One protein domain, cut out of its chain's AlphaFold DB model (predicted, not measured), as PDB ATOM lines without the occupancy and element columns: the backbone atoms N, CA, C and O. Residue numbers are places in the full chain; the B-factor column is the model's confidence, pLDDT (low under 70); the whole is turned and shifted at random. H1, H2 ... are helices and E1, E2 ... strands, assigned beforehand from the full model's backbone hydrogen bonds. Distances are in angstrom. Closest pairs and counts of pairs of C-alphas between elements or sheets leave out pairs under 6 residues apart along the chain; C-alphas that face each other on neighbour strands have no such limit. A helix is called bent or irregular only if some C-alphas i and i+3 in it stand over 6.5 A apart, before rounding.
ATOM      1  N   GLY A 356     214.351 276.185 327.905       66.25
ATOM      2  CA  GLY A 356     214.357 275.279 329.067       66.25
ATOM      3  C   GLY A 356     215.558 275.472 330.006       66.25
ATOM      4  O   GLY A 356     215.440 275.253 331.212       66.25
ATOM      5  N   ASP A 357     216.672 275.978 329.478       77.44
ATOM      6  CA  ASP A 357     217.893 276.299 330.221       77.44
ATOM      7  C   ASP A 357     217.703 277.458 331.218       77.44
ATOM      8  O   ASP A 357     218.165 277.391 332.360       77.44
ATOM      9  N   ARG A 358     216.957 278.506 330.838       82.94
ATOM     10  CA  ARG A 358     216.664 279.648 331.723       82.94
ATOM     11  C   ARG A 358     215.775 279.240 332.885       82.94
ATOM     12  O   ARG A 358     216.053 279.580 334.031       82.94
ATOM     13  N   LEU A 359     214.720 278.475 332.600       84.56
ATOM     14  CA  LEU A 359     213.824 277.968 333.640       84.56
ATOM     15  C   LEU A 359     214.545 276.985 334.564       84.56
ATOM     16  O   LEU A 359     214.306 277.008 335.765       84.56
ATOM     17  N   THR A 360     215.483 276.187 334.049       87.50
ATOM     18  CA  THR A 360     216.346 275.345 334.894       87.50
ATOM     19  C   THR A 360     217.206 276.189 335.837       87.50
ATOM     20  O   THR A 360     217.241 275.923 337.036       87.50
ATOM     21  N   THR A 361     217.825 277.258 335.331       88.69
ATOM     22  CA  THR A 361     218.621 278.190 336.153       88.69
ATOM     23  C   THR A 361     217.765 278.873 337.224       88.69
ATOM     24  O   THR A 361     218.183 279.009 338.376       88.69
ATOM     25  N   LEU A 362     216.527 279.244 336.881       90.50
ATOM     26  CA  LEU A 362     215.571 279.799 337.835       90.50
ATOM     27  C   LEU A 362     215.147 278.776 338.903       90.50
ATOM     28  O   LEU A 362     215.084 279.146 340.072       90.50
ATOM     29  N   ILE A 363     214.920 277.499 338.548       91.62
ATOM     30  CA  ILE A 363     214.650 276.426 339.530       91.62
ATOM     31  C   ILE A 363     215.796 276.324 340.526       91.62
ATOM     32  O   ILE A 363     215.540 276.234 341.721       91.62
ATOM     33  N   PHE A 364     217.043 276.353 340.054       90.88
ATOM     34  CA  PHE A 364     218.199 276.232 340.943       90.88
ATOM     35  C   PHE A 364     218.315 277.432 341.869       90.88
ATOM     36  O   PHE A 364     218.459 277.256 343.071       90.88
ATOM     37  N   THR A 365     218.113 278.635 341.333       90.94
ATOM     38  CA  THR A 365     218.140 279.866 342.129       90.94
ATOM     39  C   THR A 365     217.039 279.874 343.201       90.94
ATOM     40  O   THR A 365     217.302 280.184 344.358       90.94
ATOM     41  N   ILE A 366     215.802 279.488 342.855       93.06
ATOM     42  CA  ILE A 366     214.693 279.354 343.821       93.06
ATOM     43  C   ILE A 366     214.976 278.229 344.826       93.06
ATOM     44  O   ILE A 366     214.665 278.366 346.009       93.06
ATOM     45  N   GLY A 367     215.569 277.127 344.364       91.00
ATOM     46  CA  GLY A 367     215.973 275.994 345.188       91.00
ATOM     47  C   GLY A 367     216.991 276.375 346.249       91.00
ATOM     48  O   GLY A 367     216.806 276.026 347.410       91.00
ATOM     49  N   ASP A 368     218.001 277.160 345.882       90.69
ATOM     50  CA  ASP A 368     219.010 277.647 346.816       90.69
ATOM     51  C   ASP A 368     218.384 278.556 347.893       90.69
ATOM     52  O   ASP A 368     218.660 278.396 349.085       90.69
ATOM     53  N   VAL A 369     217.456 279.450 347.514       92.19
ATOM     54  CA  VAL A 369     216.693 280.260 348.487       92.19
ATOM     55  C   VAL A 369     215.855 279.371 349.413       92.19
ATOM     56  O   VAL A 369     215.793 279.618 350.618       92.19
ATOM     57  N   LEU A 370     215.216 278.322 348.883       91.31
ATOM     58  CA  LEU A 370     214.419 277.388 349.679       91.31
ATOM     59  C   LEU A 370     215.284 276.602 350.676       91.31
ATOM     60  O   LEU A 370     214.877 276.444 351.827       91.31
ATOM     61  N   VAL A 371     216.478 276.164 350.267       89.38
ATOM     62  CA  VAL A 371     217.459 275.495 351.139       89.38
ATOM     63  C   VAL A 371     217.907 276.415 352.275       89.38
ATOM     64  O   VAL A 371     217.988 275.970 353.423       89.38
ATOM     65  N   ILE A 372     218.143 277.701 351.990       88.00
ATOM     66  CA  ILE A 372     218.465 278.704 353.015       88.00
ATOM     67  C   ILE A 372     217.316 278.847 354.012       88.00
ATOM     68  O   ILE A 372     217.528 278.717 355.218       88.00
ATOM     69  N   VAL A 373     216.099 279.098 353.518       88.19
ATOM     70  CA  VAL A 373     214.911 279.302 354.359       88.19
ATOM     71  C   VAL A 373     214.647 278.079 355.241       88.19
ATOM     72  O   VAL A 373     214.380 278.238 356.431       88.19
ATOM     73  N   ASP A 374     214.761 276.869 354.690       85.00
ATOM     74  CA  ASP A 374     214.575 275.626 355.442       85.00
ATOM     75  C   ASP A 374     215.676 275.412 356.491       85.00
ATOM     76  O   ASP A 374     215.380 275.142 357.654       85.00
ATOM     77  N   SER A 375     216.945 275.617 356.123       82.62
ATOM     78  CA  SER A 375     218.072 275.441 357.049       82.62
ATOM     79  C   SER A 375     218.002 276.418 358.227       82.62
ATOM     80  O   SER A 375     218.185 276.004 359.372       82.62
ATOM     81  N   LEU A 376     217.655 277.686 357.977       80.56
ATOM     82  CA  LEU A 376     217.435 278.694 359.023       80.56
ATOM     83  C   LEU A 376     216.289 278.310 359.961       80.56
ATOM     84  O   LEU A 376     216.411 278.443 361.179       80.56
ATOM     85  N   LEU A 377     215.183 277.817 359.401       77.62
ATOM     86  CA  LEU A 377     214.033 277.376 360.180       77.62
ATOM     87  C   LEU A 377     214.412 276.232 361.128       77.62
ATOM     88  O   LEU A 377     214.075 276.270 362.308       77.62
ATOM     89  N   GLN A 378     215.168 275.250 360.638       73.06
ATOM     90  CA  GLN A 378     215.620 274.114 361.445       73.06
ATOM     91  C   GLN A 378     216.598 274.526 362.553       73.06
ATOM     92  O   GLN A 378     216.473 274.059 363.686       73.06
ATOM     93  N   VAL A 379     217.533 275.440 362.269       71.00
ATOM     94  CA  VAL A 379     218.447 275.995 363.284       71.00
ATOM     95  C   VAL A 379     217.669 276.723 364.385       71.00
ATOM     96  O   VAL A 379     217.945 276.540 365.573       71.00
ATOM     97  N   HIS A 380     216.651 277.501 364.018       68.25
ATOM     98  CA  HIS A 380     215.791 278.160 364.997       68.25
ATOM     99  C   HIS A 380     214.995 277.150 365.840       68.25
ATOM    100  O   HIS A 380     214.943 277.261 367.063       68.25
ATOM    101  N   LEU A 381     214.423 276.115 365.220       66.31
ATOM    102  CA  LEU A 381     213.699 275.060 365.939       66.31
ATOM    103  C   LEU A 381     214.602 274.273 366.906       66.31
ATOM    104  O   LEU A 381     214.151 273.861 367.975       66.31
ATOM    105  N   ALA A 382     215.883 274.095 366.572       63.25
ATOM    106  CA  ALA A 382     216.849 273.400 367.422       63.25
ATOM    107  C   ALA A 382     217.250 274.196 368.682       63.25
ATOM    108  O   ALA A 382     217.633 273.597 369.688       63.25
ATOM    109  N   THR A 383     217.142 275.529 368.667       58.03
ATOM    110  CA  THR A 383     217.660 276.412 369.734       58.03
ATOM    111  C   THR A 383     216.692 276.661 370.905       58.03
ATOM    112  O   THR A 383     217.044 277.382 371.835       58.03
ATOM    113  N   ARG A 384     215.518 276.002 370.952       47.53
ATOM    114  CA  ARG A 384     214.546 276.052 372.078       47.53
ATOM    115  C   ARG A 384     214.103 277.468 372.503       47.53
ATOM    116  O   ARG A 384     213.810 277.693 373.679       47.53
ATOM    117  N   ALA A 385     213.977 278.421 371.580       42.31
ATOM    118  CA  ALA A 385     213.236 279.646 371.887       42.31
ATOM    119  C   ALA A 385     211.754 279.284 372.113       42.31
ATOM    120  O   ALA A 385     211.102 278.708 371.248       42.31
ATOM    121  N   THR A 386     211.218 279.579 373.297       37.50
ATOM    122  CA  THR A 386     209.861 279.214 373.757       37.50
ATOM    123  C   THR A 386     208.724 279.964 373.046       37.50
ATOM    124  O   THR A 386     207.576 279.915 373.478       37.50
ATOM    125  N   THR A 387     209.023 280.651 371.949       44.25
ATOM    126  CA  THR A 387     208.088 281.417 371.127       44.25
ATOM    127  C   THR A 387     208.439 281.159 369.670       44.25
ATOM    128  O   THR A 387     209.583 281.394 369.286       44.25
ATOM    129  N   VAL A 388     207.479 280.697 368.860       51.50
ATOM    130  CA  VAL A 388     207.609 280.723 367.393       51.50
ATOM    131  C   VAL A 388     207.976 282.158 367.011       51.50
ATOM    132  O   VAL A 388     207.224 283.081 367.324       51.50
ATOM    133  N   GLY A 389     209.176 282.359 366.461       60.78
ATOM    134  CA  GLY A 389     209.703 283.695 366.209       60.78
ATOM    135  C   GLY A 389     208.869 284.421 365.158       60.78
ATOM    136  O   GLY A 389     208.648 283.894 364.076       60.78
ATOM    137  N   ALA A 390     208.402 285.631 365.455       72.31
ATOM    138  CA  ALA A 390     207.881 286.522 364.424       72.31
ATOM    139  C   ALA A 390     209.041 287.077 363.576       72.31
ATOM    140  O   ALA A 390     210.188 287.142 364.028       72.31
ATOM    141  N   PHE A 391     208.747 287.498 362.346       84.06
ATOM    142  CA  PHE A 391     209.738 288.154 361.493       84.06
ATOM    143  C   PHE A 391     210.242 289.473 362.120       84.06
ATOM    144  O   PHE A 391     209.457 290.309 362.566       84.06
ATOM    145  N   SER A 392     211.561 289.693 362.095       83.19
ATOM    146  CA  SER A 392     212.228 290.894 362.606       83.19
ATOM    147  C   SER A 392     213.221 291.480 361.602       83.19
ATOM    148  O   SER A 392     214.176 290.813 361.200       83.19
ATOM    149  N   PHE A 393     213.078 292.767 361.264       82.44
ATOM    150  CA  PHE A 393     214.061 293.459 360.418       82.44
ATOM    151  C   PHE A 393     215.460 293.505 361.052       82.44
ATOM    152  O   PHE A 393     216.450 293.555 360.331       82.44
ATOM    153  N   ALA A 394     215.572 293.456 362.382       77.62
ATOM    154  CA  ALA A 394     216.862 293.486 363.070       77.62
ATOM    155  C   ALA A 394     217.654 292.172 362.936       77.62
ATOM    156  O   ALA A 394     218.864 292.157 363.148       77.62
ATOM    157  N   GLN A 395     216.985 291.064 362.603       77.81
ATOM    158  CA  GLN A 395     217.585 289.733 362.575       77.81
ATOM    159  C   GLN A 395     217.336 289.065 361.224       77.81
ATOM    160  O   GLN A 395     216.262 288.502 361.010       77.81
ATOM    161  N   PRO A 396     218.319 289.042 360.313       76.69
ATOM    162  CA  PRO A 396     218.112 288.475 358.982       76.69
ATOM    163  C   PRO A 396     217.768 286.989 358.952       76.69
ATOM    164  O   PRO A 396     217.069 286.542 358.049       76.69
ATOM    165  N   GLN A 397     218.164 286.236 359.979       78.12
ATOM    166  CA  GLN A 397     217.765 284.836 360.153       78.12
ATOM    167  C   GLN A 397     216.249 284.667 360.334       78.12
ATOM    168  O   GLN A 397     215.712 283.620 359.989       78.12
ATOM    169  N   SER A 398     215.541 285.701 360.806       80.69
ATOM    170  CA  SER A 398     214.084 285.672 360.982       80.69
ATOM    171  C   SER A 398     213.308 285.643 359.661       80.69
ATOM    172  O   SER A 398     212.096 285.440 359.675       80.69
ATOM    173  N   ILE A 399     213.982 285.802 358.510       84.81
ATOM    174  CA  ILE A 399     213.360 285.719 357.182       84.81
ATOM    175  C   ILE A 399     212.633 284.390 356.957       84.81
ATOM    176  O   ILE A 399     211.664 284.358 356.206       84.81
ATOM    177  N   CYS A 400     213.034 283.306 357.631       82.12
ATOM    178  CA  CYS A 400     212.333 282.025 357.555       82.12
ATOM    179  C   CYS A 400     210.919 282.056 358.166       82.12
ATOM    180  O   CYS A 400     210.096 281.212 357.818       82.12
ATOM    181  N   PHE A 401     210.617 283.057 358.999       80.31
ATOM    182  CA  PHE A 401     209.291 283.337 359.560       80.31
ATOM    183  C   PHE A 401     208.543 284.449 358.821       80.31
ATOM    184  O   PHE A 401     207.442 284.824 359.222       80.31
ATOM    185  N   ALA A 402     209.114 285.001 357.744       84.44
ATOM    186  CA  ALA A 402     208.393 285.962 356.925       84.44
ATOM    187  C   ALA A 402     207.147 285.297 356.330       84.44
ATOM    188  O   ALA A 402     207.224 284.238 355.699       84.44
ATOM    189  N   ALA A 403     205.995 285.936 356.520       78.31
ATOM    190  CA  ALA A 403     204.721 285.379 356.099       78.31
ATOM    191  C   ALA A 403     204.736 285.009 354.608       78.31
ATOM    192  O   ALA A 403     205.152 285.795 353.751       78.31
ATOM    193  N   GLU A 404     204.278 283.790 354.320       81.94
ATOM    194  CA  GLU A 404     204.115 283.224 352.977       81.94
ATOM    195  C   GLU A 404     205.408 283.052 352.150       81.94
ATOM    196  O   GLU A 404     205.324 282.523 351.047       81.94
ATOM    197  N   ILE A 405     206.612 283.397 352.640       88.69
ATOM    198  CA  ILE A 405     207.837 283.326 351.812       88.69
ATOM    199  C   ILE A 405     208.114 281.913 351.293       88.69
ATOM    200  O   ILE A 405     208.315 281.713 350.096       88.69
ATOM    201  N   LYS A 406     208.062 280.917 352.182       86.75
ATOM    202  CA  LYS A 406     208.295 279.515 351.829       86.75
ATOM    203  C   LYS A 406     207.202 279.004 350.895       86.75
ATOM    204  O   LYS A 406     207.490 278.346 349.900       86.75
ATOM    205  N   GLN A 407     205.956 279.382 351.175       87.56
ATOM    206  CA  GLN A 407     204.808 279.087 350.326       87.56
ATOM    207  C   GLN A 407     204.979 279.665 348.911       87.56
ATOM    208  O   GLN A 407     204.717 278.957 347.943       87.56
ATOM    209  N   ASP A 408     205.434 280.908 348.765       90.75
ATOM    210  CA  ASP A 408     205.624 281.558 347.464       90.75
ATOM    211  C   ASP A 408     206.760 280.918 346.655       90.75
ATOM    212  O   ASP A 408     206.626 280.747 345.439       90.75
ATOM    213  N   LEU A 409     207.839 280.490 347.322       93.12
ATOM    214  CA  LEU A 409     208.915 279.703 346.706       93.12
ATOM    215  C   LEU A 409     208.364 278.381 346.156       93.12
ATOM    216  O   LEU A 409     208.545 278.074 344.977       93.12
ATOM    217  N   ILE A 410     207.616 277.632 346.975       90.44
ATOM    218  CA  ILE A 410     207.011 276.351 346.577       90.44
ATOM    219  C   ILE A 410     206.009 276.549 345.433       90.44
ATOM    220  O   ILE A 410     206.014 275.792 344.464       90.44
ATOM    221  N   ARG A 411     205.170 277.590 345.498       88.81
ATOM    222  CA  ARG A 411     204.216 277.930 344.431       88.81
ATOM    223  C   ARG A 411     204.909 278.306 343.124       88.81
ATOM    224  O   ARG A 411     204.399 277.952 342.063       88.81
ATOM    225  N   SER A 412     206.055 278.983 343.187       90.88
ATOM    226  CA  SER A 412     206.855 279.302 341.999       90.88
ATOM    227  C   SER A 412     207.362 278.020 341.336       90.88
ATOM    228  O   SER A 412     207.126 277.810 340.148       90.88
ATOM    229  N   LEU A 413     207.949 277.105 342.119       92.44
ATOM    230  CA  LEU A 413     208.392 275.795 341.626       92.44
ATOM    231  C   LEU A 413     207.234 274.985 341.034       92.44
ATOM    232  O   LEU A 413     207.364 274.402 339.957       92.44
ATOM    233  N   LEU A 414     206.081 274.983 341.707       88.50
ATOM    234  CA  LEU A 414     204.887 274.293 341.240       88.50
ATOM    235  C   LEU A 414     204.376 274.843 339.909       88.50
ATOM    236  O   LEU A 414     204.083 274.056 339.015       88.50
ATOM    237  N   SER A 415     204.283 276.167 339.764       85.75
ATOM    238  CA  SER A 415     203.888 276.798 338.501       85.75
ATOM    239  C   SER A 415     204.820 276.370 337.361       85.75
ATOM    240  O   SER A 415     204.347 275.914 336.320       85.75
ATOM    241  N   MET A 416     206.138 276.397 337.584       87.69
ATOM    242  CA  MET A 416     207.128 276.002 336.576       87.69
ATOM    243  C   MET A 416     206.992 274.534 336.157       87.69
ATOM    244  O   MET A 416     206.949 274.243 334.962       87.69
ATOM    245  N   VAL A 417     206.883 273.610 337.119       85.88
ATOM    246  CA  VAL A 417     206.725 272.169 336.843       85.88
ATOM    247  C   VAL A 417     205.384 271.876 336.174       85.88
ATOM    248  O   VAL A 417     205.318 271.062 335.256       85.88
ATOM    249  N   HIS A 418     204.317 272.554 336.599       83.69
ATOM    250  CA  HIS A 418     202.993 272.399 336.008       83.69
ATOM    251  C   HIS A 418     202.968 272.862 334.544       83.69
ATOM    252  O   HIS A 418     202.390 272.187 333.694       83.69
ATOM    253  N   THR A 419     203.602 273.994 334.226       80.00
ATOM    254  CA  THR A 419     203.649 274.519 332.854       80.00
ATOM    255  C   THR A 419     204.638 273.764 331.967       80.00
ATOM    256  O   THR A 419     204.365 273.577 330.783       80.00
ATOM    257  N   GLN A 420     205.765 273.305 332.515       84.12
ATOM    258  CA  GLN A 420     206.780 272.560 331.774       84.12
ATOM    259  C   GLN A 420     207.230 271.311 332.552       84.12
ATOM    260  O   GLN A 420     208.266 271.327 333.221       84.12
ATOM    261  N   PRO A 421     206.515 270.179 332.405       81.44
ATOM    262  CA  PRO A 421     206.801 268.973 333.186       81.44
ATOM    263  C   PRO A 421     208.161 268.323 332.886       81.44
ATOM    264  O   PRO A 421     208.644 267.523 333.679       81.44
ATOM    265  N   LEU A 422     208.828 268.674 331.777       83.62
ATOM    266  CA  LEU A 422     210.202 268.226 331.497       83.62
ATOM    267  C   LEU A 422     211.219 268.731 332.538       83.62
ATOM    268  O   LEU A 422     212.261 268.110 332.728       83.62
ATOM    269  N   LEU A 423     210.901 269.815 333.256       86.06
ATOM    270  CA  LEU A 423     211.756 270.376 334.305       86.06
ATOM    271  C   LEU A 423     211.850 269.490 335.559       86.06
ATOM    272  O   LEU A 423     212.692 269.748 336.414       86.06
ATOM    273  N   VAL A 424     211.049 268.421 335.668       86.06
ATOM    274  CA  VAL A 424     211.165 267.421 336.749       86.06
ATOM    275  C   VAL A 424     212.591 266.861 336.828       86.06
ATOM    276  O   VAL A 424     213.128 266.691 337.922       86.06
ATOM    277  N   ALA A 425     213.247 266.648 335.681       86.00
ATOM    278  CA  ALA A 425     214.624 266.159 335.636       86.00
ATOM    279  C   ALA A 425     215.634 267.129 336.275       86.00
ATOM    280  O   ALA A 425     216.672 266.691 336.777       86.00
ATOM    281  N   SER A 426     215.334 268.430 336.303       87.38
ATOM    282  CA  SER A 426     216.208 269.445 336.892       87.38
ATOM    283  C   SER A 426     216.308 269.300 338.414       87.38
ATOM    284  O   SER A 426     217.378 269.528 338.961       87.38
ATOM    285  N   PHE A 427     215.273 268.819 339.110       86.94
ATOM    286  CA  PHE A 427     215.300 268.656 340.577       86.94
ATOM    287  C   PHE A 427     216.366 267.662 341.054       86.94
ATOM    288  O   PHE A 427     216.951 267.848 342.117       86.94
ATOM    289  N   VAL A 428     216.659 266.629 340.259       84.25
ATOM    290  CA  VAL A 428     217.723 265.654 340.561       84.25
ATOM    291  C   VAL A 428     219.112 266.208 340.235       84.25
ATOM    292  O   VAL A 428     220.092 265.791 340.848       84.25
ATOM    293  N   LYS A 429     219.183 267.141 339.278       84.50
ATOM    294  CA  LYS A 429     220.409 267.812 338.827       84.50
ATOM    295  C   LYS A 429     220.758 269.052 339.661       84.50
ATOM    296  O   LYS A 429     221.770 269.681 339.372       84.50
ATOM    297  N   HIS A 430     219.928 269.430 340.640       86.12
ATOM    298  CA  HIS A 430     220.207 270.572 341.512       86.12
ATOM    299  C   HIS A 430     221.519 270.325 342.283       86.12
ATOM    300  O   HIS A 430     221.656 269.258 342.895       86.12
ATOM    301  N   PRO A 431     222.490 271.256 342.230       82.25
ATOM    302  CA  PRO A 431     223.769 271.091 342.906       82.25
ATOM    303  C   PRO A 431     223.589 271.011 344.418       82.25
ATOM    304  O   PRO A 431     222.824 271.770 345.013       82.25
ATOM    305  N   ARG A 432     224.333 270.107 345.054       81.31
ATOM    306  CA  ARG A 432     224.269 269.954 346.504       81.31
ATOM    307  C   ARG A 432     224.930 271.121 347.211       81.31
ATOM    308  O   ARG A 432     226.039 271.514 346.863       81.31
ATOM    309  N   VAL A 433     224.261 271.625 348.234       83.12
ATOM    310  CA  VAL A 433     224.721 272.687 349.120       83.12
ATOM    311  C   VAL A 433     225.581 272.081 350.222       83.12
ATOM    312  O   VAL A 433     225.130 271.204 350.959       83.12
ATOM    313  N   THR A 434     226.818 272.555 350.345       78.69
ATOM    314  CA  THR A 434     227.759 272.114 351.388       78.69
ATOM    315  C   THR A 434     227.719 273.017 352.602       78.69
ATOM    316  O   THR A 434     227.870 272.551 353.732       78.69
ATOM    317  N   HIS A 435     227.545 274.317 352.368       78.81
ATOM    318  CA  HIS A 435     227.768 275.317 353.391       78.81
ATOM    319  C   HIS A 435     226.912 276.566 353.182       78.81
ATOM    320  O   HIS A 435     226.702 276.998 352.048       78.81
ATOM    321  N   ASN A 450     220.847 271.501 356.659       66.38
ATOM    322  CA  ASN A 450     219.961 270.377 356.979       66.38
ATOM    323  C   ASN A 450     219.323 269.753 355.730       66.38
ATOM    324  O   ASN A 450     219.044 268.555 355.709       66.38
ATOM    325  N   ALA A 451     219.113 270.552 354.684       76.62
ATOM    326  CA  ALA A 451     218.626 270.109 353.387       76.62
ATOM    327  C   ALA A 451     219.717 270.362 352.338       76.62
ATOM    328  O   ALA A 451     219.906 271.508 351.939       76.62
ATOM    329  N   PRO A 452     220.457 269.334 351.892       79.75
ATOM    330  CA  PRO A 452     221.571 269.537 350.971       79.75
ATOM    331  C   PRO A 452     221.116 269.865 349.545       79.75
ATOM    332  O   PRO A 452     221.949 270.220 348.729       79.75
ATOM    333  N   ASP A 453     219.835 269.737 349.205       83.50
ATOM    334  CA  ASP A 453     219.308 270.123 347.895       83.50
ATOM    335  C   ASP A 453     217.830 270.538 347.982       83.50
ATOM    336  O   ASP A 453     217.164 270.386 349.015       83.50
ATOM    337  N   ILE A 454     217.312 271.069 346.870       87.50
ATOM    338  CA  ILE A 454     215.917 271.509 346.735       87.50
ATOM    339  C   ILE A 454     214.911 270.400 347.071       87.50
ATOM    340  O   ILE A 454     213.857 270.667 347.647       87.50
ATOM    341  N   PHE A 455     215.223 269.147 346.732       83.62
ATOM    342  CA  PHE A 455     214.325 268.022 346.956       83.62
ATOM    343  C   PHE A 455     214.212 267.699 348.449       83.62
ATOM    344  O   PHE A 455     213.106 267.519 348.958       83.62
ATOM    345  N   TRP A 456     215.329 267.717 349.179       80.12
ATOM    346  CA  TRP A 456     215.326 267.570 350.633       80.12
ATOM    347  C   TRP A 456     214.614 268.718 351.346       80.12
ATOM    348  O   TRP A 456     213.847 268.468 352.277       80.12
ATOM    349  N   ALA A 457     214.789 269.955 350.878       83.31
ATOM    350  CA  ALA A 457     214.088 271.105 351.442       83.31
ATOM    351  C   ALA A 457     212.562 270.982 351.255       83.31
ATOM    352  O   ALA A 457     211.788 271.305 352.159       83.31
ATOM    353  N   LEU A 458     212.108 270.440 350.115       82.69
ATOM    354  CA  LEU A 458     210.696 270.122 349.881       82.69
ATOM    355  C   LEU A 458     210.194 268.991 350.785       82.69
ATOM    356  O   LEU A 458     209.096 269.092 351.329       82.69
ATOM    357  N   ILE A 459     210.980 267.934 351.000       76.62
ATOM    358  CA  ILE A 459     210.610 266.868 351.943       76.62
ATOM    359  C   ILE A 459     210.427 267.444 353.351       76.62
ATOM    360  O   ILE A 459     209.413 267.160 353.990       76.62
ATOM    361  N   ASN A 460     211.341 268.297 353.816       74.31
ATOM    362  CA  ASN A 460     211.215 268.960 355.115       74.31
ATOM    363  C   ASN A 460     209.967 269.852 355.177       74.31
ATOM    364  O   ASN A 460     209.230 269.799 356.156       74.31
ATOM    365  N   ALA A 461     209.658 270.593 354.107       71.38
ATOM    366  CA  ALA A 461     208.454 271.421 354.005       71.38
ATOM    367  C   ALA A 461     207.134 270.623 354.001       71.38
ATOM    368  O   ALA A 461     206.076 271.187 354.271       71.38
ATOM    369  N   SER A 462     207.170 269.324 353.679       63.03
ATOM    370  CA  SER A 462     205.995 268.441 353.767       63.03
ATOM    371  C   SER A 462     205.676 268.022 355.207       63.03
ATOM    372  O   SER A 462     204.567 267.576 355.507       63.03
ATOM    373  N   GLN A 463     206.643 268.175 356.114       61.16
ATOM    374  CA  GLN A 463     206.466 267.989 357.547       61.16
ATOM    375  C   GLN A 463     205.957 269.313 358.128       61.16
ATOM    376  O   GLN A 463     206.377 270.367 357.666       61.16
ATOM    377  N   ARG A 464     205.021 269.266 359.093       54.62
ATOM    378  CA  ARG A 464     204.315 270.441 359.657       54.62
ATOM    379  C   ARG A 464     205.199 271.692 359.709       54.62
ATOM    380  O   ARG A 464     206.074 271.789 360.565       54.62
ATOM    381  N   ASP A 465     204.928 272.635 358.813       56.53
ATOM    382  CA  ASP A 465     205.680 273.877 358.744       56.53
ATOM    383  C   ASP A 465     205.155 274.861 359.809       56.53
ATOM    384  O   ASP A 465     203.968 275.207 359.780       56.53
ATOM    385  N   PRO A 466     205.988 275.293 360.773       56.06
ATOM    386  CA  PRO A 466     205.571 276.208 361.834       56.06
ATOM    387  C   PRO A 466     205.304 277.639 361.342       56.06
ATOM    388  O   PRO A 466     204.656 278.395 362.060       56.06
ATOM    389  N   ALA A 467     205.786 278.022 360.153       58.47
ATOM    390  CA  ALA A 467     205.627 279.360 359.589       58.47
ATOM    391  C   ALA A 467     204.415 279.475 358.643       58.47
ATOM    392  O   ALA A 467     203.826 280.549 358.534       58.47
ATOM    393  N   SER A 468     204.009 278.397 357.958       59.31
ATOM    394  CA  SER A 468     202.765 278.389 357.167       59.31
ATOM    395  C   SER A 468     202.189 276.981 356.958       59.31
ATOM    396  O   SER A 468     202.781 276.185 356.227       59.31
ATOM    397  N   PRO A 469     200.977 276.672 357.462       58.44
ATOM    398  CA  PRO A 469     200.338 275.377 357.215       58.44
ATOM    399  C   PRO A 469     199.985 275.159 355.733       58.44
ATOM    400  O   PRO A 469     199.947 274.020 355.277       58.44
ATOM    401  N   LEU A 470     199.784 276.233 354.959       63.47
ATOM    402  CA  LEU A 470     199.487 276.156 353.523       63.47
ATOM    403  C   LEU A 470     200.711 275.744 352.694       63.47
ATOM    404  O   LEU A 470     200.549 275.159 351.625       63.47
ATOM    405  N   ALA A 471     201.935 276.010 353.169       65.25
ATOM    406  CA  ALA A 471     203.153 275.560 352.493       65.25
ATOM    407  C   ALA A 471     203.175 274.028 352.344       65.25
ATOM    408  O   ALA A 471     203.549 273.519 351.290       65.25
ATOM    409  N   VAL A 472     202.674 273.310 353.356       66.12
ATOM    410  CA  VAL A 472     202.556 271.846 353.348       66.12
ATOM    411  C   VAL A 472     201.657 271.370 352.203       66.12
ATOM    412  O   VAL A 472     202.027 270.452 351.475       66.12
ATOM    413  N   GLU A 473     200.503 272.011 351.996       69.25
ATOM    414  CA  GLU A 473     199.557 271.642 350.934       69.25
ATOM    415  C   GLU A 473     200.181 271.803 349.541       69.25
ATOM    416  O   GLU A 473     200.142 270.879 348.727       69.25
ATOM    417  N   TRP A 474     200.819 272.949 349.278       74.69
ATOM    418  CA  TRP A 474     201.484 273.210 347.997       74.69
ATOM    419  C   TRP A 474     202.670 272.272 347.757       74.69
ATOM    420  O   TRP A 474     202.866 271.809 346.631       74.69
ATOM    421  N   THR A 475     203.425 271.945 348.807       76.56
ATOM    422  CA  THR A 475     204.527 270.982 348.729       76.56
ATOM    423  C   THR A 475     204.023 269.590 348.386       76.56
ATOM    424  O   THR A 475     204.627 268.923 347.550       76.56
ATOM    425  N   ILE A 476     202.906 269.147 348.971       71.12
ATOM    426  CA  ILE A 476     202.316 267.841 348.654       71.12
ATOM    427  C   ILE A 476     201.928 267.769 347.174       71.12
ATOM    428  O   ILE A 476     202.236 266.780 346.507       71.12
ATOM    429  N   VAL A 477     201.305 268.822 346.636       75.75
ATOM    430  CA  VAL A 477     200.942 268.885 345.211       75.75
ATOM    431  C   VAL A 477     202.190 268.825 344.323       75.75
ATOM    432  O   VAL A 477     202.227 268.050 343.366       75.75
ATOM    433  N   LEU A 478     203.233 269.592 344.656       81.19
ATOM    434  CA  LEU A 478     204.494 269.589 343.912       81.19
ATOM    435  C   LEU A 478     205.189 268.222 343.964       81.19
ATOM    436  O   LEU A 478     205.565 267.695 342.921       81.19
ATOM    437  N   LEU A 479     205.306 267.607 345.144       79.25
ATOM    438  CA  LEU A 479     205.873 266.263 345.296       79.25
ATOM    439  C   LEU A 479     205.082 265.222 344.494       79.25
ATOM    440  O   LEU A 479     205.684 264.341 343.885       79.25
ATOM    441  N   GLY A 480     203.754 265.355 344.425       73.94
ATOM    442  CA  GLY A 480     202.911 264.527 343.563       73.94
ATOM    443  C   GLY A 480     203.317 264.609 342.089       73.94
ATOM    444  O   GLY A 480     203.472 263.574 341.445       73.94
ATOM    445  N   LEU A 481     203.562 265.816 341.569       76.38
ATOM    446  CA  LEU A 481     204.025 266.013 340.189       76.38
ATOM    447  C   LEU A 481     205.465 265.531 339.958       76.38
ATOM    448  O   LEU A 481     205.773 265.056 338.868       76.38
ATOM    449  N   LEU A 482     206.345 265.641 340.957       79.00
ATOM    450  CA  LEU A 482     207.741 265.201 340.851       79.00
ATOM    451  C   LEU A 482     207.874 263.671 340.879       79.00
ATOM    452  O   LEU A 482     208.674 263.107 340.135       79.00
ATOM    453  N   LEU A 483     207.096 262.997 341.730       77.44
ATOM    454  CA  LEU A 483     207.150 261.542 341.915       77.44
ATOM    455  C   LEU A 483     206.256 260.789 340.927       77.44
ATOM    456  O   LEU A 483     206.560 259.659 340.551       77.44
ATOM    457  N   LYS A 484     205.158 261.414 340.490       75.00
ATOM    458  CA  LYS A 484     204.242 260.881 339.479       75.00
ATOM    459  C   LYS A 484     204.076 261.899 338.344       75.00
ATOM    460  O   LYS A 484     203.022 262.529 338.222       75.00
ATOM    461  N   PRO A 485     205.113 262.076 337.512       72.75
ATOM    462  CA  PRO A 485     205.094 263.064 336.448       72.75
ATOM    463  C   PRO A 485     204.024 262.749 335.401       72.75
ATOM    464  O   PRO A 485     203.773 261.595 335.052       72.75
ATOM    465  N   VAL A 486     203.402 263.807 334.880       72.31
ATOM    466  CA  VAL A 486     202.371 263.717 333.831       72.31
ATOM    467  C   VAL A 486     202.975 263.247 332.501       72.31
ATOM    468  O   VAL A 486     202.331 262.524 331.744       72.31
ATOM    469  N   ILE A 487     204.222 263.639 332.222       75.81
ATOM    470  CA  ILE A 487     204.970 263.243 331.025       75.81
ATOM    471  C   ILE A 487     205.808 261.999 331.339       75.81
ATOM    472  O   ILE A 487     206.563 261.979 332.307       75.81
ATOM    473  N   GLN A 488     205.706 260.982 330.483       76.56
ATOM    474  CA  GLN A 488     206.421 259.706 330.606       76.56
ATOM    475  C   GLN A 488     207.652 259.640 329.686       76.56
ATOM    476  O   GLN A 488     207.815 258.681 328.938       76.56
ATOM    477  N   SER A 489     208.498 260.674 329.677       80.75
ATOM    478  CA  SER A 489     209.793 260.591 328.986       80.75
ATOM    479  C   SER A 489     210.808 259.832 329.843       80.75
ATOM    480  O   SER A 489     210.751 259.904 331.073       80.75
ATOM    481  N   ASP A 490     211.757 259.137 329.207       78.00
ATOM    482  CA  ASP A 490     212.755 258.315 329.909       78.00
ATOM    483  C   ASP A 490     213.546 259.121 330.951       78.00
ATOM    484  O   ASP A 490     213.709 258.674 332.083       78.00
ATOM    485  N   GLU A 491     213.955 260.348 330.615       83.00
ATOM    486  CA  GLU A 491     214.683 261.236 331.531       83.00
ATOM    487  C   GLU A 491     213.855 261.627 332.767       83.00
ATOM    488  O   GLU A 491     214.371 261.667 333.885       83.00
ATOM    489  N   VAL A 492     212.560 261.898 332.585       82.38
ATOM    490  CA  VAL A 492     211.651 262.318 333.663       82.38
ATOM    491  C   VAL A 492     211.268 261.132 334.547       82.38
ATOM    492  O   VAL A 492     211.247 261.262 335.770       82.38
ATOM    493  N   LEU A 493     211.031 259.959 333.955       76.50
ATOM    494  CA  LEU A 493     210.781 258.722 334.696       76.50
ATOM    495  C   LEU A 493     212.016 258.276 335.479       76.50
ATOM    496  O   LEU A 493     211.890 257.857 336.629       76.50
ATOM    497  N   GLN A 494     213.211 258.412 334.900       82.19
ATOM    498  CA  GLN A 494     214.465 258.148 335.599       82.19
ATOM    499  C   GLN A 494     214.653 259.111 336.776       82.19
ATOM    500  O   GLN A 494     214.989 258.671 337.875       82.19
ATOM    501  N   ALA A 495     214.384 260.406 336.588       82.44
ATOM    502  CA  ALA A 495     214.449 261.387 337.667       82.44
ATOM    503  C   ALA A 495     213.445 261.083 338.794       82.44
ATOM    504  O   ALA A 495     213.816 261.081 339.969       82.44
ATOM    505  N   ALA A 496     212.196 260.755 338.449       76.88
ATOM    506  CA  ALA A 496     211.167 260.355 339.408       76.88
ATOM    507  C   ALA A 496     211.543 259.070 340.165       76.88
ATOM    508  O   ALA A 496     211.330 258.980 341.375       76.88
ATOM    509  N   ALA A 497     212.155 258.095 339.484       74.44
ATOM    510  CA  ALA A 497     212.661 256.874 340.104       74.44
ATOM    511  C   ALA A 497     213.805 257.165 341.088       74.44
ATOM    512  O   ALA A 497     213.781 256.648 342.202       74.44
ATOM    513  N   ILE A 498     214.754 258.039 340.728       76.88
ATOM    514  CA  ILE A 498     215.842 258.472 341.622       76.88
ATOM    515  C   ILE A 498     215.273 259.178 342.859       76.88
ATOM    516  O   ILE A 498     215.666 258.863 343.979       76.88
ATOM    517  N   MET A 499     214.324 260.102 342.689       81.44
ATOM    518  CA  MET A 499     213.667 260.790 343.810       81.44
ATOM    519  C   MET A 499     212.882 259.819 344.704       81.44
ATOM    520  O   MET A 499     212.973 259.891 345.928       81.44
ATOM    521  N   SER A 500     212.177 258.856 344.106       71.56
ATOM    522  CA  SER A 500     211.462 257.802 344.838       71.56
ATOM    523  C   SER A 500     212.420 256.897 345.614       71.56
ATOM    524  O   SER A 500     212.141 256.539 346.756       71.56
ATOM    525  N   GLN A 501     213.573 256.562 345.030       71.00
ATOM    526  CA  GLN A 501     214.628 255.813 345.704       71.00
ATOM    527  C   GLN A 501     215.209 256.609 346.876       71.00
ATOM    528  O   GLN A 501     215.332 256.055 347.963       71.00
ATOM    529  N   ARG A 502     215.483 257.909 346.705       69.12
ATOM    530  CA  ARG A 502     215.939 258.790 347.797       69.12
ATOM    531  C   ARG A 502     214.936 258.835 348.956       69.12
ATOM    532  O   ARG A 502     215.347 258.815 350.111       69.12
ATOM    533  N   ILE A 503     213.631 258.833 348.664       64.38
ATOM    534  CA  ILE A 503     212.581 258.709 349.690       64.38
ATOM    535  C   ILE A 503     212.597 257.318 350.336       64.38
ATOM    536  O   ILE A 503     212.422 257.210 351.543       64.38
ATOM    537  N   ALA A 504     212.802 256.244 349.574       58.22
ATOM    538  CA  ALA A 504     212.862 254.884 350.118       58.22
ATOM    539  C   ALA A 504     214.113 254.639 350.986       58.22
ATOM    540  O   ALA A 504     214.077 253.843 351.924       58.22
ATOM    541  N   GLU A 505     215.211 255.331 350.682       50.91
ATOM    542  CA  GLU A 505     216.473 255.315 351.427       50.91
ATOM    543  C   GLU A 505     216.429 256.155 352.706       50.91
ATOM    544  O   GLU A 505     217.338 256.044 353.538       50.91
ATOM    545  N   LEU A 506     215.354 256.925 352.920       50.50
ATOM    546  CA  LEU A 506     215.030 257.450 354.237       50.50
ATOM    547  C   LEU A 506     214.825 256.275 355.186       50.50
ATOM    548  O   LEU A 506     213.729 255.735 355.353       50.50
ATOM    549  N   LYS A 507     215.893 255.921 355.903       39.47
ATOM    550  CA  LYS A 507     215.729 255.355 357.238       39.47
ATOM    551  C   LYS A 507     214.777 256.299 357.974       39.47
ATOM    552  O   LYS A 507     214.892 257.505 357.757       39.47
ATOM    553  N   PRO A 508     213.857 255.804 358.822       40.09
ATOM    554  CA  PRO A 508     213.216 256.667 359.795       40.09
ATOM    555  C   PRO A 508     214.353 257.271 360.615       40.09
ATOM    556  O   PRO A 508     214.863 256.660 361.551       40.09
ATOM    557  N   SER A 509     214.840 258.432 360.183       33.34
ATOM    558  CA  SER A 509     215.591 259.325 361.015       33.34
ATOM    559  C   SER A 509     214.619 259.565 362.139       33.34
ATOM    560  O   SER A 509     213.517 260.083 361.944       33.34
TER     561      SER A 509
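This is residues 356 to 435 and 450 to 509 of the 859 residues of an uncharacterized protein of Taenia asiatica (UniProt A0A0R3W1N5). A long helix, H1, runs down one side of a body of crossed helices: H3 is beside it, H6 is beside H3, and the short H5 slants between H1 and H6. Near the first residues of H1 the short H4 crosses it and joins it to H7, which packs on H4 and on the end of H6; the small H2 packs across H1 near its other end, and residues 382 to 387 and 504 to 509 stick out. The printed part has 140 residues, with seven named helices and one named strand in the order H1, H2, H3, H4, E1, H5, H6, H7; it is mostly helix, and E1 pairs with no named strand. The whole is compact, with a radius of gyration of the C-alphas of 15.2 A and spans of 48 by 33 by 28 A.

H1, residues 356 to 382, is the longest helix, 38.5 A from C-alpha 356 at (214.357, 275.279, 329.067) to C-alpha 382 at (216.849, 273.400, 367.422). H2 holds residues 396 to 401; it is irregular, but only just, with C-alphas 397 and 400 6.6 A apart. H3, residues 405 to 419, is 21.3 A long. H4 holds residues 421 to 429 and is neither bent nor irregular, but only just: C-alphas 422 and 425 are 6.4 A apart. The strand E1 is residues 433 to 435. H5, residues 454 to 462, begins with C-alpha 454 at (215.917, 271.509, 346.735). H6, residues 469 to 483, measures 21.7 A, and H7, residues 490 to 504, measures 20.5 A, ending with C-alpha 504 at (212.862, 254.884, 350.118).

H1 and H3 touch at a shallow tilt of 29 degrees, opposite ways, and their closest C-alphas, of Ile 366 and Leu 409, are 6.5 A apart. With its residues 364 to 374 alone H1 touches H5, at a steep tilt of 49 degrees; the closest C-alphas are those of Gly 367 and Ile 454, 4.7 A. H2 touches residues 373 to 377 of H1 alone, about perpendicular at 86 degrees, with the C-alphas of Val 373 and Cys 400 closest at 4.9 A. H4 touches residues 356 to 363 of H1 alone, the C-alphas of Thr 360 and Ser 426 being closest at 6.2 A. The closest C-alphas of H1 and E1, of Asp 368 and Val 433, are 7.9 A apart. H3 and H6 touch at a shallow tilt of 29 degrees, the same way, with the C-alphas of Gln 407 and Ala 471 closest at 4.5 A. H5 touches H6 at a steep tilt of 48 degrees, opposite ways, closest at the C-alphas of Ser 462 and Val 472, 4.9 A. H7 touches H4 at a steep tilt of 52 degrees, with the C-alphas of Ala 425 and Ala 495 closest at 5.2 A. H6 touches H7 with residues 482 to 483 alone, and the closest C-alphas, of Leu 483 and Ala 496, are 4.9 A apart. H1 and H6 are apart, and so are H1 and H7. In H1, H3, H5 and H7 every O i to N i+4 pair is within hydrogen-bond range; H6 has 10 of 11, H2 has 0 of 2 with 2 of 3 O i to N i+3 pairs, and H4 has 0 of 5 with 6 of 6.

The two C-alphas farthest apart, of Thr 386 and Asp 490, are 48.7 A apart. Residues 436 to 449 are not printed, and C-alphas 435 and 450 are 9.9 A apart across the cut. The link from H1 to H2, 13 residues, is long. The mean pLDDT of the printed part is 76.4, and 32 residues are under 70, among them residues 380 to 389, 462 to 473 and 502 to 509.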